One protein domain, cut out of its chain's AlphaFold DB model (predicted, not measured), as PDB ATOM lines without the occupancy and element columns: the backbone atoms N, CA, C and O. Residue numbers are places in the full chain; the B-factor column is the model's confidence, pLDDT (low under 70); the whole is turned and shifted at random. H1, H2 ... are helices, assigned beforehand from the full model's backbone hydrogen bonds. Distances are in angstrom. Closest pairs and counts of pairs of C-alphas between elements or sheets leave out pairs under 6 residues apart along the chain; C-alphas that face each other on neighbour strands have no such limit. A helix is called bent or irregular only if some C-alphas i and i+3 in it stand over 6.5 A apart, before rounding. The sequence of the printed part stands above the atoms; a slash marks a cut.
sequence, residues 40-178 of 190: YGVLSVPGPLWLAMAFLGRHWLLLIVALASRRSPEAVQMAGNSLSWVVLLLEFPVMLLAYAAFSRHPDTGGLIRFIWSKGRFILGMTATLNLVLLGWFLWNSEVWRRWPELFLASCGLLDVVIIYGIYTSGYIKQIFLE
ATOM      1  N   TYR A  40     123.169 120.952 190.846       85.88
ATOM      2  CA  TYR A  40     124.492 120.338 190.963       85.88
ATOM      3  C   TYR A  40     125.614 121.170 190.324       85.88
ATOM      4  O   TYR A  40     126.730 120.675 190.210       85.88
ATOM      5  N   GLY A  41     125.336 122.400 189.880       84.75
ATOM      6  CA  GLY A  41     126.343 123.267 189.263       84.75
ATOM      7  C   GLY A  41     126.722 122.858 187.836       84.75
ATOM      8  O   GLY A  41     127.817 123.177 187.391       84.75
ATOM      9  N   VAL A  42     125.851 122.125 187.135       87.88
ATOM     10  CA  VAL A  42     126.102 121.619 185.774       87.88
ATOM     11  C   VAL A  42     124.998 122.073 184.829       87.88
ATOM     12  O   VAL A  42     123.844 122.171 185.249       87.88
ATOM     13  N   LEU A  43     125.330 122.299 183.557       89.88
ATOM     14  CA  LEU A  43     124.369 122.616 182.500       89.88
ATOM     15  C   LEU A  43     123.193 121.630 182.463       89.88
ATOM     16  O   LEU A  43     123.376 120.416 182.289       89.88
ATOM     17  N   SER A  44     121.977 122.156 182.620       90.88
ATOM     18  CA  SER A  44     120.747 121.386 182.433       90.88
ATOM     19  C   SER A  44     120.605 120.937 180.977       90.88
ATOM     20  O   SER A  44     121.162 121.528 180.056       90.88
ATOM     21  N   VAL A  45     119.904 119.822 180.773       93.06
ATOM     22  CA  VAL A  45     119.648 119.302 179.427       93.06
ATOM     23  C   VAL A  45     118.559 120.170 178.791       93.06
ATOM     24  O   VAL A  45     117.451 120.209 179.335       93.06
ATOM     25  N   PRO A  46     118.830 120.851 177.665       92.19
ATOM     26  CA  PRO A  46     117.869 121.753 177.053       92.19
ATOM     27  C   PRO A  46     116.684 120.960 176.493       92.19
ATOM     28  O   PRO A  46     116.835 119.827 176.023       92.19
ATOM     29  N   GLY A  47     115.493 121.562 176.516       92.62
ATOM     30  CA  GLY A  47     114.262 120.951 175.994       92.62
ATOM     31  C   GLY A  47     114.394 120.386 174.568       92.62
ATOM     32  O   GLY A  47     113.989 119.245 174.345       92.62
ATOM     33  N   PRO A  48     115.028 121.102 173.616       92.88
ATOM     34  CA  PRO A  48     115.290 120.574 172.276       92.88
ATOM     35  C   PRO A  48     116.083 119.261 172.249       92.88
ATOM     36  O   PRO A  48     115.805 118.402 171.416       92.88
ATOM     37  N   LEU A  49     117.030 119.056 173.173       94.88
ATOM     38  CA  LEU A  49     117.804 117.813 173.239       94.88
ATOM     39  C   LEU A  49     116.949 116.642 173.748       94.88
ATOM     40  O   LEU A  49     117.071 115.529 173.237       94.88
ATOM     41  N   TRP A  50     116.034 116.894 174.691       96.56
ATOM     42  CA  TRP A  50     115.018 115.913 175.089       96.56
ATOM     43  C   TRP A  50     114.102 115.535 173.932       96.56
ATOM     44  O   TRP A  50     113.848 114.349 173.721       96.56
ATOM     45  N   LEU A  51     113.648 116.525 173.162       95.88
ATOM     46  CA  LEU A  51     112.805 116.293 171.996       95.88
ATOM     47  C   LEU A  51     113.543 115.483 170.924       95.88
ATOM     48  O   LEU A  51     112.968 114.545 170.383       95.88
ATOM     49  N   ALA A  52     114.820 115.777 170.674       96.38
ATOM     50  CA  ALA A  52     115.651 115.010 169.748       96.38
ATOM     51  C   ALA A  52     115.810 113.546 170.193       96.38
ATOM     52  O   ALA A  52     115.624 112.640 169.384       96.38
ATOM     53  N   MET A  53     116.094 113.293 171.476       97.88
ATOM     54  CA  MET A  53     116.170 111.929 172.020       97.88
ATOM     55  C   MET A  53     114.831 111.191 171.907       97.88
ATOM     56  O   MET A  53     114.798 110.048 171.461       97.88
ATOM     57  N   ALA A  54     113.725 111.844 172.267       96.81
ATOM     58  CA  ALA A  54     112.384 111.275 172.161       96.81
ATOM     59  C   ALA A  54     112.016 110.948 170.704       96.81
ATOM     60  O   ALA A  54     111.463 109.888 170.421       96.81
ATOM     61  N   PHE A  55     112.363 111.835 169.773       97.06
ATOM     62  CA  PHE A  55     112.103 111.663 168.350       97.06
ATOM     63  C   PHE A  55     112.950 110.546 167.719       97.06
ATOM     64  O   PHE A  55     112.446 109.752 166.919       97.06
ATOM     65  N   LEU A  56     114.228 110.452 168.098       96.88
ATOM     66  CA  LEU A  56     115.116 109.372 167.663       96.88
ATOM     67  C   LEU A  56     114.751 108.018 168.276       96.88
ATOM     68  O   LEU A  56     115.041 107.003 167.662       96.88
ATOM     69  N   GLY A  57     114.125 108.000 169.456       96.62
ATOM     70  CA  GLY A  57     113.590 106.804 170.116       96.62
ATOM     71  C   GLY A  57     112.090 106.593 169.885       96.62
ATOM     72  O   GLY A  57     111.411 105.987 170.720       96.62
ATOM     73  N   ARG A  58     111.525 107.141 168.802       94.69
ATOM     74  CA  ARG A  58     110.074 107.144 168.558       94.69
ATOM     75  C   ARG A  58     109.463 105.744 168.535       94.69
ATOM     76  O   ARG A  58     108.337 105.593 169.000       94.69
ATOM     77  N   HIS A  59     110.167 104.719 168.050       92.88
ATOM     78  CA  HIS A  59     109.606 103.366 168.004       92.88
ATOM     79  C   HIS A  59     109.517 102.758 169.406       92.88
ATOM     80  O   HIS A  59     108.535 102.083 169.714       92.88
ATOM     81  N   TRP A  60     110.465 103.076 170.291       94.81
ATOM     82  CA  TRP A  60     110.353 102.749 171.714       94.81
ATOM     83  C   TRP A  60     109.175 103.460 172.382       94.81
ATOM     84  O   TRP A  60     108.439 102.831 173.139       94.81
ATOM     85  N   LEU A  61     108.953 104.743 172.085       92.69
ATOM     86  CA  LEU A  61     107.799 105.476 172.618       92.69
ATOM     87  C   LEU A  61     106.475 104.882 172.131       92.69
ATOM     88  O   LEU A  61     105.580 104.646 172.940       92.69
ATOM     89  N   LEU A  62     106.364 104.582 170.835       90.12
ATOM     90  CA  LEU A  62     105.191 103.926 170.257       90.12
ATOM     91  C   LEU A  62     104.948 102.554 170.892       90.12
ATOM     92  O   LEU A  62     103.807 102.231 171.216       90.12
ATOM     93  N   LEU A  63     106.008 101.778 171.136       89.75
ATOM     94  CA  LEU A  63     105.919 100.496 171.830       89.75
ATOM     95  C   LEU A  63     105.409 100.666 173.268       89.75
ATOM     96  O   LEU A  63     104.500  99.950 173.678       89.75
ATOM     97  N   ILE A  64     105.944 101.624 174.030       90.44
ATOM     98  CA  ILE A  64     105.489 101.909 175.401       90.44
ATOM     99  C   ILE A  64     104.013 102.319 175.402       90.44
ATOM    100  O   ILE A  64     103.243 101.811 176.217       90.44
ATOM    101  N   VAL A  65     103.596 103.186 174.474       88.94
ATOM    102  CA  VAL A  65     102.193 103.606 174.332       88.94
ATOM    103  C   VAL A  65     101.299 102.420 173.969       88.94
ATOM    104  O   VAL A  65     100.250 102.242 174.585       88.94
ATOM    105  N   ALA A  66     101.718 101.563 173.037       85.94
ATOM    106  CA  ALA A  66     100.983 100.352 172.677       85.94
ATOM    107  C   ALA A  66     100.840  99.393 173.873       85.94
ATOM    108  O   ALA A  66      99.758  98.859 174.122       85.94
ATOM    109  N   LEU A  67     101.906  99.222 174.664       86.25
ATOM    110  CA  LEU A  67     101.909  98.403 175.880       86.25
ATOM    111  C   LEU A  67     101.125  99.027 177.041       86.25
ATOM    112  O   LEU A  67     100.667  98.290 177.914       86.25
ATOM    113  N   ALA A  68     100.978 100.349 177.086       88.19
ATOM    114  CA  ALA A  68     100.123 101.035 178.050       88.19
ATOM    115  C   ALA A  68      98.641 100.917 177.655       88.19
ATOM    116  O   ALA A  68      97.778 100.702 178.506       88.19
ATOM    117  N   SER A  69      98.350 100.943 176.354       84.94
ATOM    118  CA  SER A  69      97.014 100.812 175.767       84.94
ATOM    119  C   SER A  69      96.489  99.374 175.691       84.94
ATOM    120  O   SER A  69      95.598  99.111 174.890       84.94
ATOM    121  N   ARG A  70      96.950  98.451 176.559       67.19
ATOM    122  CA  ARG A  70      96.548  97.018 176.682       67.19
ATOM    123  C   ARG A  70      95.040  96.707 176.636       67.19
ATOM    124  O   ARG A  70      94.664  95.541 176.635       67.19
ATOM    125  N   ARG A  71      94.174  97.719 176.610       65.12
ATOM    126  CA  ARG A  71      92.742  97.607 176.333       65.12
ATOM    127  C   ARG A  71      92.403  97.197 174.892       65.12
ATOM    128  O   ARG A  71      91.289  96.727 174.701       65.12
ATOM    129  N   SER A  72      93.301  97.320 173.908       71.75
ATOM    130  CA  SER A  72      93.042  96.882 172.523       71.75
ATOM    131  C   SER A  72      94.045  95.814 172.041       71.75
ATOM    132  O   SER A  72      95.162  96.144 171.635       71.75
ATOM    133  N   PRO A  73      93.678  94.517 172.037       71.88
ATOM    134  CA  PRO A  73      94.553  93.446 171.536       71.88
ATOM    135  C   PRO A  73      94.953  93.627 170.059       71.88
ATOM    136  O   PRO A  73      96.036  93.207 169.655       71.88
ATOM    137  N   GLU A  74      94.130  94.325 169.275       74.25
ATOM    138  CA  GLU A  74      94.399  94.690 167.877       74.25
ATOM    139  C   GLU A  74      95.611  95.626 167.733       74.25
ATOM    140  O   GLU A  74      96.437  95.443 166.840       74.25
ATOM    141  N   ALA A  75      95.784  96.585 168.653       67.06
ATOM    142  CA  ALA A  75      96.917  97.511 168.624       67.06
ATOM    143  C   ALA A  75      98.244  96.799 168.926       67.06
ATOM    144  O   ALA A  75      99.274  97.126 168.340       67.06
ATOM    145  N   VAL A  76      98.213  95.787 169.799       68.50
ATOM    146  CA  VAL A  76      99.390  94.973 170.130       68.50
ATOM    147  C   VAL A  76      99.789  94.083 168.951       68.50
ATOM    148  O   VAL A  76     100.977  93.975 168.655       68.50
ATOM    149  N   GLN A  77      98.824  93.491 168.239       71.56
ATOM    150  CA  GLN A  77      99.112  92.696 167.038       71.56
ATOM    151  C   GLN A  77      99.665  93.553 165.895       71.56
ATOM    152  O   GLN A  77     100.642  93.162 165.256       71.56
ATOM    153  N   MET A  78      99.100  94.744 165.668       64.69
ATOM    154  CA  MET A  78      99.622  95.676 164.665       64.69
ATOM    155  C   MET A  78     101.032  96.166 165.009       64.69
ATOM    156  O   MET A  78     101.891  96.202 164.128       64.69
ATOM    157  N   ALA A  79     101.302  96.488 166.276       65.25
ATOM    158  CA  ALA A  79     102.634  96.892 166.723       65.25
ATOM    159  C   ALA A  79     103.652  95.744 166.600       65.25
ATOM    160  O   ALA A  79     104.743  95.953 166.080       65.25
ATOM    161  N   GLY A  80     103.289  94.527 167.017       65.31
ATOM    162  CA  GLY A  80     104.186  93.369 167.007       65.31
ATOM    163  C   GLY A  80     104.577  92.879 165.612       65.31
ATOM    164  O   GLY A  80     105.677  92.363 165.445       65.31
ATOM    165  N   ASN A  81     103.709  93.058 164.611       69.12
ATOM    166  CA  ASN A  81     103.976  92.600 163.244       69.12
ATOM    167  C   ASN A  81     104.645  93.668 162.357       69.12
ATOM    168  O   ASN A  81     105.234  93.328 161.334       69.12
ATOM    169  N   SER A  82     104.550  94.952 162.725       68.31
ATOM    170  CA  SER A  82     105.123  96.068 161.953       68.31
ATOM    171  C   SER A  82     106.448  96.590 162.512       68.31
ATOM    172  O   SER A  82     107.280  97.086 161.751       68.31
ATOM    173  N   LEU A  83     106.682  96.463 163.824       75.38
ATOM    174  CA  LEU A  83     107.928  96.893 164.449       75.38
ATOM    175  C   LEU A  83     108.995  95.812 164.302       75.38
ATOM    176  O   LEU A  83     109.039  94.836 165.050       75.38
ATOM    177  N   SER A  84     109.905  96.016 163.352       87.62
ATOM    178  CA  SER A  84     111.105  95.193 163.258       87.62
ATOM    179  C   SER A  84     111.957  95.368 164.518       87.62
ATOM    180  O   SER A  84     112.408  96.473 164.830       87.62
ATOM    181  N   TRP A  85     112.227  94.265 165.221       90.25
ATOM    182  CA  TRP A  85     113.130  94.226 166.379       90.25
ATOM    183  C   TRP A  85     114.502  94.844 166.091       90.25
ATOM    184  O   TRP A  85     115.136  95.387 166.993       90.25
ATOM    185  N   VAL A  86     114.937  94.807 164.829       91.69
ATOM    186  CA  VAL A  86     116.181  95.439 164.379       91.69
ATOM    187  C   VAL A  86     116.133  96.953 164.592       91.69
ATOM    188  O   VAL A  86     117.094  97.519 165.101       91.69
ATOM    189  N   VAL A  87     115.013  97.610 164.276       92.88
ATOM    190  CA  VAL A  87     114.852  99.063 164.458       92.88
ATOM    191  C   VAL A  87     114.912  99.420 165.943       92.88
ATOM    192  O   VAL A  87     115.650 100.320 166.333       92.88
ATOM    193  N   LEU A  88     114.222  98.654 166.793       95.12
ATOM    194  CA  LEU A  88     114.259  98.855 168.246       95.12
ATOM    195  C   LEU A  88     115.675  98.695 168.815       95.12
ATOM    196  O   LEU A  88     116.088  99.482 169.668       95.12
ATOM    197  N   LEU A  89     116.433  97.707 168.333       95.75
ATOM    198  CA  LEU A  89     117.820  97.493 168.745       95.75
ATOM    199  C   LEU A  89     118.720  98.673 168.345       95.75
ATOM    200  O   LEU A  89     119.585  99.069 169.123       95.75
ATOM    201  N   LEU A  90     118.505  99.252 167.161       95.75
ATOM    202  CA  LEU A  90     119.284 100.393 166.672       95.75
ATOM    203  C   LEU A  90     118.964 101.694 167.421       95.75
ATOM    204  O   LEU A  90     119.855 102.521 167.592       95.75
ATOM    205  N   GLU A  91     117.737 101.856 167.924       97.00
ATOM    206  CA  GLU A  91     117.342 103.001 168.759       97.00
ATOM    207  C   GLU A  91     117.706 102.836 170.245       97.00
ATOM    208  O   GLU A  91     117.729 103.809 171.003       97.00
ATOM    209  N   PHE A  92     118.024 101.615 170.685       97.06
ATOM    210  CA  PHE A  92     118.351 101.322 172.083       97.06
ATOM    211  C   PHE A  92     119.480 102.197 172.671       97.06
ATOM    212  O   PHE A  92     119.330 102.667 173.803       97.06
ATOM    213  N   PRO A  93     120.577 102.509 171.948       97.94
ATOM    214  CA  PRO A  93     121.604 103.430 172.435       97.94
ATOM    215  C   PRO A  93     121.070 104.820 172.813       97.94
ATOM    216  O   PRO A  93     121.523 105.397 173.802       97.94
ATOM    217  N   VAL A  94     120.085 105.350 172.079       98.00
ATOM    218  CA  VAL A  94     119.438 106.630 172.414       98.00
ATOM    219  C   VAL A  94     118.607 106.518 173.687       98.00
ATOM    220  O   VAL A  94     118.635 107.434 174.505       98.00
ATOM    221  N   MET A  95     117.939 105.387 173.914       97.75
ATOM    222  CA  MET A  95     117.210 105.149 175.164       97.75
ATOM    223  C   MET A  95     118.156 105.074 176.366       97.75
ATOM    224  O   MET A  95     117.872 105.657 177.413       97.75
ATOM    225  N   LEU A  96     119.319 104.430 176.209       97.62
ATOM    226  CA  LEU A  96     120.374 104.442 177.225       97.62
ATOM    227  C   LEU A  96     120.904 105.854 177.486       97.62
ATOM    228  O   LEU A  96     121.172 106.207 178.634       97.62
ATOM    229  N   LEU A  97     121.040 106.672 176.443       98.06
ATOM    230  CA  LEU A  97     121.460 108.060 176.588       98.06
ATOM    231  C   LEU A  97     120.401 108.912 177.302       98.06
ATOM    232  O   LEU A  97     120.751 109.699 178.177       98.06
ATOM    233  N   ALA A  98     119.119 108.729 176.982       97.44
ATOM    234  CA  ALA A  98     118.015 109.394 177.671       97.44
ATOM    235  C   ALA A  98     117.967 108.995 179.155       97.44
ATOM    236  O   ALA A  98     117.814 109.850 180.026       97.44
ATOM    237  N   TYR A  99     118.186 107.713 179.461       97.06
ATOM    238  CA  TYR A  99     118.348 107.245 180.836       97.06
ATOM    239  C   TYR A  99     119.547 107.912 181.525       97.06
ATOM    240  O   TYR A  99     119.408 108.448 182.623       97.06
ATOM    241  N   ALA A 100     120.702 107.975 180.855       96.81
ATOM    242  CA  ALA A 100     121.879 108.673 181.366       96.81
ATOM    243  C   ALA A 100     121.610 110.163 181.635       96.81
ATOM    244  O   ALA A 100     122.111 110.696 182.623       96.81
ATOM    245  N   ALA A 101     120.793 110.815 180.800       96.12
ATOM    246  CA  ALA A 101     120.361 112.198 180.973       96.12
ATOM    247  C   ALA A 101     119.523 112.388 182.251       96.12
ATOM    248  O   ALA A 101     119.758 113.338 183.000       96.12
ATOM    249  N   PHE A 102     118.579 111.475 182.516       95.50
ATOM    250  CA  PHE A 102     117.774 111.471 183.745       95.50
ATOM    251  C   PHE A 102     118.622 111.195 184.991       95.50
ATOM    252  O   PHE A 102     118.409 111.807 186.036       95.50
ATOM    253  N   SER A 103     119.617 110.316 184.880       95.12
ATOM    254  CA  SER A 103     120.512 109.933 185.974       95.12
ATOM    255  C   SER A 103     121.726 110.860 186.141       95.12
ATOM    256  O   SER A 103     122.745 110.434 186.670       95.12
ATOM    257  N   ARG A 104     121.672 112.133 185.723       91.00
ATOM    258  CA  ARG A 104     122.780 113.092 185.934       91.00
ATOM    259  C   ARG A 104     122.828 113.597 187.383       91.00
ATOM    260  O   ARG A 104     122.368 114.698 187.681       91.00
ATOM    261  N   HIS A 105     123.430 112.815 188.277       91.88
ATOM    262  CA  HIS A 105     123.727 113.202 189.665       91.88
ATOM    263  C   HIS A 105     125.201 112.910 190.041       91.88
ATOM    264  O   HIS A 105     125.856 112.100 189.379       91.88
ATOM    265  N   PRO A 106     125.780 113.554 191.074       90.38
ATOM    266  CA  PRO A 106     127.189 113.349 191.448       90.38
ATOM    267  C   PRO A 106     127.525 111.898 191.817       90.38
ATOM    268  O   PRO A 106     128.585 111.404 191.436       90.38
ATOM    269  N   ASP A 107     126.593 111.182 192.447       91.12
ATOM    270  CA  ASP A 107     126.794 109.796 192.906       91.12
ATOM    271  C   ASP A 107     126.680 108.742 191.789       91.12
ATOM    272  O   ASP A 107     126.638 107.539 192.042       91.12
ATOM    273  N   THR A 108     126.593 109.178 190.533       91.56
ATOM    274  CA  THR A 108     126.399 108.270 189.402       91.56
ATOM    275  C   THR A 108     127.694 107.544 189.041       91.56
ATOM    276  O   THR A 108     128.756 108.165 188.905       91.56
ATOM    277  N   GLY A 109     127.588 106.231 188.821       93.31
ATOM    278  CA  GLY A 109     128.704 105.362 188.453       93.31
ATOM    279  C   GLY A 109     129.377 105.706 187.117       93.31
ATOM    280  O   GLY A 109     128.829 106.402 186.258       93.31
ATOM    281  N   GLY A 110     130.584 105.163 186.922       94.62
ATOM    282  CA  GLY A 110     131.426 105.423 185.745       94.62
ATOM    283  C   GLY A 110     130.789 105.047 184.402       94.62
ATOM    284  O   GLY A 110     131.057 105.705 183.401       94.62
ATOM    285  N   LEU A 111     129.901 104.046 184.372       95.88
ATOM    286  CA  LEU A 111     129.229 103.609 183.142       95.88
ATOM    287  C   LEU A 111     128.304 104.684 182.560       95.88
ATOM    288  O   LEU A 111     128.373 104.969 181.370       95.88
ATOM    289  N   ILE A 112     127.477 105.324 183.387       96.12
ATOM    290  CA  ILE A 112     126.559 106.376 182.921       96.12
ATOM    291  C   ILE A 112     127.352 107.602 182.451       96.12
ATOM    292  O   ILE A 112     127.035 108.182 181.415       96.12
ATOM    293  N   ARG A 113     128.441 107.940 183.156       95.50
ATOM    294  CA  ARG A 113     129.386 108.992 182.744       95.50
ATOM    295  C   ARG A 113     130.000 108.690 181.378       95.50
ATOM    296  O   ARG A 113     130.079 109.570 180.525       95.50
ATOM    297  N   PHE A 114     130.397 107.437 181.157       96.31
ATOM    298  CA  PHE A 114     130.944 106.988 179.884       96.31
ATOM    299  C   PHE A 114     129.909 107.088 178.758       96.31
ATOM    300  O   PHE A 114     130.206 107.693 177.728       96.31
ATOM    301  N   ILE A 115     128.685 106.590 178.969       97.31
ATOM    302  CA  ILE A 115     127.585 106.699 177.997       97.31
ATOM    303  C   ILE A 115     127.318 108.172 177.656       97.31
ATOM    304  O   ILE A 115     127.274 108.528 176.479       97.31
ATOM    305  N   TRP A 116     127.229 109.042 178.667       97.06
ATOM    306  CA  TRP A 116     127.005 110.477 178.481       97.06
ATOM    307  C   TRP A 116     128.109 111.145 177.659       97.06
ATOM    308  O   TRP A 116     127.818 111.878 176.717       97.06
ATOM    309  N   SER A 117     129.377 110.821 177.939       96.12
ATOM    310  CA  SER A 117     130.522 111.353 177.184       96.12
ATOM    311  C   SER A 117     130.488 110.981 175.696       96.12
ATOM    312  O   SER A 117     131.069 111.667 174.854       96.12
ATOM    313  N   LYS A 118     129.785 109.892 175.352       97.88
ATOM    314  CA  LYS A 118     129.560 109.433 173.978       97.88
ATOM    315  C   LYS A 118     128.217 109.888 173.409       97.88
ATOM    316  O   LYS A 118     127.932 109.570 172.258       97.88
ATOM    317  N   GLY A 119     127.424 110.666 174.147       97.12
ATOM    318  CA  GLY A 119     126.061 111.037 173.771       97.12
ATOM    319  C   GLY A 119     125.953 111.680 172.393       97.12
ATOM    320  O   GLY A 119     125.121 111.275 171.585       97.12
ATOM    321  N   ARG A 120     126.877 112.589 172.060       96.88
ATOM    322  CA  ARG A 120     126.939 113.217 170.731       96.88
ATOM    323  C   ARG A 120     127.092 112.200 169.595       96.88
ATOM    324  O   ARG A 120     126.415 112.293 168.577       96.88
ATOM    325  N   PHE A 121     127.984 111.229 169.786       97.94
ATOM    326  CA  PHE A 121     128.222 110.159 168.820       97.94
ATOM    327  C   PHE A 121     127.019 109.216 168.734       97.94
ATOM    328  O   PHE A 121     126.594 108.884 167.635       97.94
ATOM    329  N   ILE A 122     126.433 108.847 169.876       98.12
ATOM    330  CA  ILE A 122     125.242 107.992 169.954       98.12
ATOM    331  C   ILE A 122     124.073 108.608 169.177       98.12
ATOM    332  O   ILE A 122     123.462 107.921 168.360       98.12
ATOM    333  N   LEU A 123     123.788 109.898 169.382       97.94
ATOM    334  CA  LEU A 123     122.710 110.595 168.677       97.94
ATOM    335  C   LEU A 123     122.966 110.663 167.173       97.94
ATOM    336  O   LEU A 123     122.098 110.286 166.390       97.94
ATOM    337  N   GLY A 124     124.165 111.091 166.769       97.69
ATOM    338  CA  GLY A 124     124.523 111.187 165.355       97.69
ATOM    339  C   GLY A 124     124.480 109.831 164.646       97.69
ATOM    340  O   GLY A 124     123.948 109.729 163.543       97.69
ATOM    341  N   MET A 125     124.984 108.779 165.294       98.00
ATOM    342  CA  MET A 125     124.952 107.415 164.767       98.00
ATOM    343  C   MET A 125     123.515 106.906 164.630       98.00
ATOM    344  O   MET A 125     123.160 106.392 163.576       98.00
ATOM    345  N   THR A 126     122.676 107.091 165.652       97.81
ATOM    346  CA  THR A 126     121.274 106.639 165.632       97.81
ATOM    347  C   THR A 126     120.475 107.358 164.546       97.81
ATOM    348  O   THR A 126     119.793 106.712 163.758       97.81
ATOM    349  N   ALA A 127     120.623 108.680 164.428       97.62
ATOM    350  CA  ALA A 127     119.990 109.460 163.366       97.62
ATOM    351  C   ALA A 127     120.454 109.017 161.966       97.62
ATOM    352  O   ALA A 127     119.645 108.856 161.058       97.62
ATOM    353  N   THR A 128     121.752 108.746 161.800       98.00
ATOM    354  CA  THR A 128     122.302 108.248 160.528       98.00
ATOM    355  C   THR A 128     121.744 106.866 160.183       98.00
ATOM    356  O   THR A 128     121.361 106.624 159.044       98.00
ATOM    357  N   LEU A 129     121.653 105.963 161.162       97.19
ATOM    358  CA  LEU A 129     121.064 104.636 160.974       97.19
ATOM    359  C   LEU A 129     119.582 104.728 160.598       97.19
ATOM    360  O   LEU A 129     119.153 104.035 159.678       97.19
ATOM    361  N   ASN A 130     118.825 105.624 161.235       95.94
ATOM    362  CA  ASN A 130     117.433 105.894 160.876       95.94
ATOM    363  C   ASN A 130     117.298 106.381 159.424       95.94
ATOM    364  O   ASN A 130     116.423 105.902 158.704       95.94
ATOM    365  N   LEU A 131     118.196 107.255 158.959       97.12
ATOM    366  CA  LEU A 131     118.229 107.706 157.563       97.12
ATOM    367  C   LEU A 131     118.567 106.582 156.580       97.12
ATOM    368  O   LEU A 131     117.937 106.475 155.528       97.12
ATOM    369  N   VAL A 132     119.532 105.724 156.917       96.94
ATOM    370  CA  VAL A 132     119.891 104.561 156.089       96.94
ATOM    371  C   VAL A 132     118.717 103.589 155.993       96.94
ATOM    372  O   VAL A 132     118.391 103.133 154.899       96.94
ATOM    373  N   LEU A 133     118.042 103.309 157.111       94.31
ATOM    374  CA  LEU A 133     116.851 102.460 157.139       94.31
ATOM    375  C   LEU A 133     115.695 103.059 156.343       94.31
ATOM    376  O   LEU A 133     115.014 102.334 155.623       94.31
ATOM    377  N   LEU A 134     115.485 104.371 156.443       94.25
ATOM    378  CA  LEU A 134     114.499 105.083 155.643       94.25
ATOM    379  C   LEU A 134     114.797 104.936 154.147       94.25
ATOM    380  O   LEU A 134     113.909 104.571 153.381       94.25
ATOM    381  N   GLY A 135     116.045 105.173 153.737       95.06
ATOM    382  CA  GLY A 135     116.475 105.001 152.350       95.06
ATOM    383  C   GLY A 135     116.287 103.566 151.861       95.06
ATOM    384  O   GLY A 135     115.750 103.352 150.778       95.06
ATOM    385  N   TRP A 136     116.646 102.583 152.689       94.12
ATOM    386  CA  TRP A 136     116.416 101.167 152.405       94.12
ATOM    387  C   TRP A 136     114.927 100.843 152.245       94.12
ATOM    388  O   TRP A 136     114.544 100.152 151.303       94.12
ATOM    389  N   PHE A 137     114.073 101.351 153.135       91.00
ATOM    390  CA  PHE A 137     112.630 101.126 153.084       91.00
ATOM    391  C   PHE A 137     112.004 101.741 151.829       91.00
ATOM    392  O   PHE A 137     111.220 101.083 151.153       91.00
ATOM    393  N   LEU A 138     112.390 102.971 151.476       91.19
ATOM    394  CA  LEU A 138     111.925 103.637 150.260       91.19
ATOM    395  C   LEU A 138     112.406 102.921 148.993       91.19
ATOM    396  O   LEU A 138     111.642 102.799 148.043       91.19
ATOM    397  N   TRP A 139     113.641 102.409 148.990       93.88
ATOM    398  CA  TRP A 139     114.199 101.668 147.857       93.88
ATOM    399  C   TRP A 139     113.477 100.343 147.592       93.88
ATOM    400  O   TRP A 139     113.291  99.958 146.443       93.88
ATOM    401  N   ASN A 140     113.063  99.645 148.652       92.12
ATOM    402  CA  ASN A 140     112.375  98.356 148.552       92.12
ATOM    403  C   ASN A 140     110.840  98.485 148.492       92.12
ATOM    404  O   ASN A 140     110.146  97.470 148.448       92.12
ATOM    405  N   SER A 141     110.288  99.702 148.521       88.50
ATOM    406  CA  SER A 141     108.839  99.905 148.477       88.50
ATOM    407  C   SER A 141     108.319  99.793 147.045       88.50
ATOM    408  O   SER A 141     108.543 100.672 146.216       88.50
ATOM    409  N   GLU A 142     107.579  98.723 146.752       88.50
ATOM    410  CA  GLU A 142     106.909  98.540 145.456       88.50
ATOM    411  C   GLU A 142     105.646  99.409 145.313       88.50
ATOM    412  O   GLU A 142     105.209  99.708 144.202       88.50
ATOM    413  N   VAL A 143     105.040  99.823 146.435       88.81
ATOM    414  CA  VAL A 143     103.766 100.554 146.458       88.81
ATOM    415  C   VAL A 143     103.954 101.916 147.107       88.81
ATOM    416  O   VAL A 143     103.997 102.036 148.329       88.81
ATOM    417  N   TRP A 144     103.978 102.953 146.273       86.00
ATOM    418  CA  TRP A 144     104.100 104.340 146.713       86.00
ATOM    419  C   TRP A 144     102.735 104.884 147.196       86.00
ATOM    420  O   TRP A 144     101.837 105.173 146.403       86.00
ATOM    421  N   ARG A 145     102.547 105.016 148.512       89.12
ATOM    422  CA  ARG A 145     101.382 105.605 149.191       89.12
ATOM    423  C   ARG A 145     101.706 106.980 149.771       89.12
ATOM    424  O   ARG A 145     102.150 107.091 150.911       89.12
ATOM    425  N   ARG A 146     101.326 108.033 149.039       86.81
ATOM    426  CA  ARG A 146     101.651 109.449 149.312       86.81
ATOM    427  C   ARG A 146     101.717 109.864 150.791       86.81
ATOM    428  O   ARG A 146     102.626 110.588 151.172       86.81
ATOM    429  N   TRP A 147     100.741 109.467 151.609       88.00
ATOM    430  CA  TRP A 147     100.667 109.863 153.020       88.00
ATOM    431  C   TRP A 147     101.765 109.220 153.893       88.00
ATOM    432  O   TRP A 147     102.534 109.972 154.497       88.00
ATOM    433  N   PRO A 148     101.887 107.879 153.957       87.62
ATOM    434  CA  PRO A 148     103.005 107.212 154.622       87.62
ATOM    435  C   PRO A 148     104.396 107.704 154.209       87.62
ATOM    436  O   PRO A 148     105.209 107.964 155.097       87.62
ATOM    437  N   GLU A 149     104.693 107.879 152.911       88.81
ATOM    438  CA  GLU A 149     106.046 108.332 152.546       88.81
ATOM    439  C   GLU A 149     106.300 109.787 152.912       88.81
ATOM    440  O   GLU A 149     107.415 110.099 153.311       88.81
ATOM    441  N   LEU A 150     105.309 110.681 152.812       91.38
ATOM    442  CA  LEU A 150     105.494 112.070 153.247       91.38
ATOM    443  C   LEU A 150     105.805 112.140 154.741       91.38
ATOM    444  O   LEU A 150     106.687 112.895 155.148       91.38
ATOM    445  N   PHE A 151     105.123 111.326 155.551       91.44
ATOM    446  CA  PHE A 151     105.423 111.225 156.974       91.44
ATOM    447  C   PHE A 151     106.852 110.716 157.202       91.44
ATOM    448  O   PHE A 151     107.631 111.370 157.892       91.44
ATOM    449  N   LEU A 152     107.241 109.616 156.555       91.06
ATOM    450  CA  LEU A 152     108.592 109.057 156.655       91.06
ATOM    451  C   LEU A 152     109.681 110.037 156.185       91.06
ATOM    452  O   LEU A 152     110.698 110.195 156.857       91.06
ATOM    453  N   ALA A 153     109.453 110.742 155.078       93.12
ATOM    454  CA  ALA A 153     110.358 111.762 154.559       93.12
ATOM    455  C   ALA A 153     110.481 112.950 155.522       93.12
ATOM    456  O   ALA A 153     111.585 113.441 155.749       93.12
ATOM    457  N   SER A 154     109.373 113.375 156.143       94.62
ATOM    458  CA  SER A 154     109.403 114.408 157.182       94.62
ATOM    459  C   SER A 154     110.207 113.957 158.403       94.62
ATOM    460  O   SER A 154     110.973 114.745 158.957       94.62
ATOM    461  N   CYS A 155     110.122 112.673 158.773       94.06
ATOM    462  CA  CYS A 155     110.949 112.125 159.838       94.06
ATOM    463  C   CYS A 155     112.433 112.116 159.471       94.06
ATOM    464  O   CYS A 155     113.256 112.519 160.286       94.06
ATOM    465  N   GLY A 156     112.770 111.732 158.237       96.25
ATOM    466  CA  GLY A 156     114.143 111.804 157.743       96.25
ATOM    467  C   GLY A 156     114.684 113.236 157.737       96.25
ATOM    468  O   GLY A 156     115.816 113.473 158.148       96.25
ATOM    469  N   LEU A 157     113.871 114.222 157.352       96.44
ATOM    470  CA  LEU A 157     114.272 115.627 157.423       96.44
ATOM    471  C   LEU A 157     114.597 116.048 158.865       96.44
ATOM    472  O   LEU A 157     115.604 116.718 159.091       96.44
ATOM    473  N   LEU A 158     113.793 115.620 159.842       94.94
ATOM    474  CA  LEU A 158     114.073 115.866 161.259       94.94
ATOM    475  C   LEU A 158     115.361 115.172 161.722       94.94
ATOM    476  O   LEU A 158     116.143 115.796 162.436       94.94
ATOM    477  N   ASP A 159     115.635 113.943 161.279       96.50
ATOM    478  CA  ASP A 159     116.895 113.248 161.581       96.50
ATOM    479  C   ASP A 159     118.109 114.039 161.041       96.50
ATOM    480  O   ASP A 159     119.102 114.215 161.752       96.50
ATOM    481  N   VAL A 160     118.018 114.606 159.828       97.25
ATOM    482  CA  VAL A 160     119.057 115.488 159.255       97.25
ATOM    483  C   VAL A 160     119.229 116.762 160.082       97.25
ATOM    484  O   VAL A 160     120.361 117.143 160.386       97.25
ATOM    485  N   VAL A 161     118.130 117.411 160.477       96.00
ATOM    486  CA  VAL A 161     118.163 118.614 161.326       96.00
ATOM    487  C   VAL A 161     118.816 118.311 162.675       96.00
ATOM    488  O   VAL A 161     119.632 119.101 163.147       96.00
ATOM    489  N   ILE A 162     118.521 117.154 163.271       95.06
ATOM    490  CA  ILE A 162     119.132 116.707 164.526       95.06
ATOM    491  C   ILE A 162     120.639 116.501 164.350       95.06
ATOM    492  O   ILE A 162     121.414 117.032 165.145       95.06
ATOM    493  N   ILE A 163     121.078 115.786 163.304       96.19
ATOM    494  CA  ILE A 163     122.509 115.607 163.005       96.19
ATOM    495  C   ILE A 163     123.179 116.972 162.862       96.19
ATOM    496  O   ILE A 163     124.171 117.245 163.539       96.19
ATOM    497  N   TYR A 164     122.620 117.838 162.020       95.69
ATOM    498  CA  TYR A 164     123.163 119.165 161.778       95.69
ATOM    499  C   TYR A 164     123.287 119.961 163.082       95.69
ATOM    500  O   TYR A 164     124.388 120.386 163.424       95.69
ATOM    501  N   GLY A 165     122.206 120.088 163.856       90.94
ATOM    502  CA  GLY A 165     122.187 120.852 165.105       90.94
ATOM    503  C   GLY A 165     123.173 120.333 166.155       90.94
ATOM    504  O   GLY A 165     123.834 121.117 166.829       90.94
ATOM    505  N   ILE A 166     123.341 119.013 166.263       93.94
ATOM    506  CA  ILE A 166     124.265 118.394 167.222       93.94
ATOM    507  C   ILE A 166     125.736 118.683 166.889       93.94
ATOM    508  O   ILE A 166     126.570 118.786 167.798       93.94
ATOM    509  N   TYR A 167     126.081 118.780 165.603       94.38
ATOM    510  CA  TYR A 167     127.460 119.021 165.173       94.38
ATOM    511  C   TYR A 167     127.804 120.503 165.019       94.38
ATOM    512  O   TYR A 167     128.978 120.846 165.171       94.38
ATOM    513  N   THR A 168     126.822 121.372 164.776       92.50
ATOM    514  CA  THR A 168     127.035 122.822 164.665       92.50
ATOM    515  C   THR A 168     126.930 123.550 166.002       92.50
ATOM    516  O   THR A 168     127.669 124.509 166.221       92.50
ATOM    517  N   SER A 169     126.088 123.085 166.933       89.38
ATOM    518  CA  SER A 169     125.928 123.737 168.236       89.38
ATOM    519  C   SER A 169     127.126 123.482 169.160       89.38
ATOM    520  O   SER A 169     127.387 122.361 169.618       89.38
ATOM    521  N   GLY A 170     127.845 124.559 169.493       90.62
ATOM    522  CA  GLY A 170     128.887 124.548 170.523       90.62
ATOM    523  C   GLY A 170     128.335 124.242 171.919       90.62
ATOM    524  O   GLY A 170     128.999 123.563 172.703       90.62
ATOM    525  N   TYR A 171     127.099 124.659 172.196       89.62
ATOM    526  CA  TYR A 171     126.416 124.431 173.465       89.62
ATOM    527  C   TYR A 171     126.136 122.942 173.712       89.62
ATOM    528  O   TYR A 171     126.523 122.393 174.746       89.62
ATOM    529  N   ILE A 172     125.584 122.231 172.719       91.69
ATOM    530  CA  ILE A 172     125.366 120.775 172.808       91.69
ATOM    531  C   ILE A 172     126.691 120.038 173.044       91.69
ATOM    532  O   ILE A 172     126.758 119.098 173.840       91.69
ATOM    533  N   LYS A 173     127.775 120.477 172.388       94.19
ATOM    534  CA  LYS A 173     129.112 119.914 172.614       94.19
ATOM    535  C   LYS A 173     129.553 120.082 174.073       94.19
ATOM    536  O   LYS A 173     130.079 119.127 174.638       94.19
ATOM    537  N   GLN A 174     129.344 121.250 174.678       93.19
ATOM    538  CA  GLN A 174     129.695 121.506 176.080       93.19
ATOM    539  C   GLN A 174     128.858 120.657 177.046       93.19
ATOM    540  O   GLN A 174     129.421 120.026 177.937       93.19
ATOM    541  N   ILE A 175     127.549 120.526 176.812       93.88
ATOM    542  CA  ILE A 175     126.651 119.702 177.641       93.88
ATOM    543  C   ILE A 175     127.136 118.250 177.769       93.88
ATOM    544  O   ILE A 175     127.086 117.671 178.856       93.88
ATOM    545  N   PHE A 176     127.603 117.647 176.673       95.44
ATOM    546  CA  PHE A 176     128.103 116.268 176.691       95.44
ATOM    547  C   PHE A 176     129.504 116.127 177.301       95.44
ATOM    548  O   PHE A 176     129.866 115.035 177.740       95.44
ATOM    549  N   LEU A 177     130.285 117.210 177.350       93.19
ATOM    550  CA  LEU A 177     131.579 117.241 178.039       93.19
ATOM    551  C   LEU A 177     131.419 117.428 179.553       93.19
ATOM    552  O   LEU A 177     132.274 116.989 180.321       93.19
ATOM    553  N   GLU A 178     130.319 118.038 179.988       92.00
ATOM    554  CA  GLU A 178     130.051 118.301 181.394       92.00
ATOM    555  C   GLU A 178     129.259 117.182 182.088       92.00
ATOM    556  O   GLU A 178     128.106 116.871 181.762       92.00
TER     557      GLU A 178
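Overview. This is residues 40 to 178 of the 190 residues of an uncharacterized protein of Polaromonas sp. 35-63-35 (UniProt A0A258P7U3). The longest helix, H7, folds back beside H6 as a long helical hairpin, and H1 and H4 pack on H6 to make the core. A second, shorter hairpin, H2 and H3, is joined to this core where H2 meets the first part of H4, and its turn, residues 68 to 73, sticks out; the short helices H5 and H8 sit together near the start of H6. The printed part has 139 residues with eight named helices, H1 to H8 in chain order, and no named strand; the class is all helix. The whole is compact, with a radius of gyration of the C-alphas of 16.7 A, and spans 52 by 36 by 22 A.

Along the chain. H7, residues 146 to 168, is 32.5 A long and ends with C-alpha 168 at (127.035, 122.822, 164.665). H6, residues 119 to 139, is 30.0 A long and begins with C-alpha 119 at (126.061, 111.037, 173.771). H4, residues 85 to 102, is 24.9 A long, with a kink of 37 degrees near residue 92; it is irregular, but only just, with C-alphas 90 and 93 6.9 A apart. The shorter helices are H1, residues 47 to 56, beginning with C-alpha 47 at (114.262, 120.951, 175.994); H2, residues 58 to 68; H3, residues 73 to 82; H5, residues 110 to 117; and H8, residues 170 to 177.

Arrangement. H7 and H6 touch as a hairpin, opposite ways at a shallow tilt of 27 degrees; their closest C-alphas, of Asp 159 and Ala 127, are 5.2 A apart. H1, H4 and H6 form an up-and-down bundle, each running against the one before it. H4 touches H6 with residues 90 to 97 alone, at a shallow tilt of 24 degrees, closest at the C-alphas of Leu 97 and Gly 119, 6.2 A. H4 touches H1 with residues 91 to 98 alone, closest at the C-alphas of Val 94 and Met 53, 6.2 A. With residues 87 to 91 alone H4 touches H2, about perpendicular at 89 degrees, the closest C-alphas being those of Leu 88 and His 59, 6.5 A. H2 and H3 form a hairpin, closest at the C-alphas of Ala 66 and Val 76, 6.2 A; H3 is apart from H6 and H7. H5 and H8 only just touch, with 3 pairs of C-alphas within 8 A, the closest those of Ser 117 and Phe 176, 5.5 A. Each O i to N i+4 pair is within hydrogen-bond range in H1, H2, H3, H5, H6, H7 and H8, and 12 of 14 are in H4.

Size, cuts and confidence. The C-alphas farthest apart, of Gly 41 and Glu 142, are 53.9 A apart. The printed part has no cut, and no link is long. Mean pLDDT of the printed part is 91.1; residues 70 to 71, 75 to 76 and 78 to 82 are under 70.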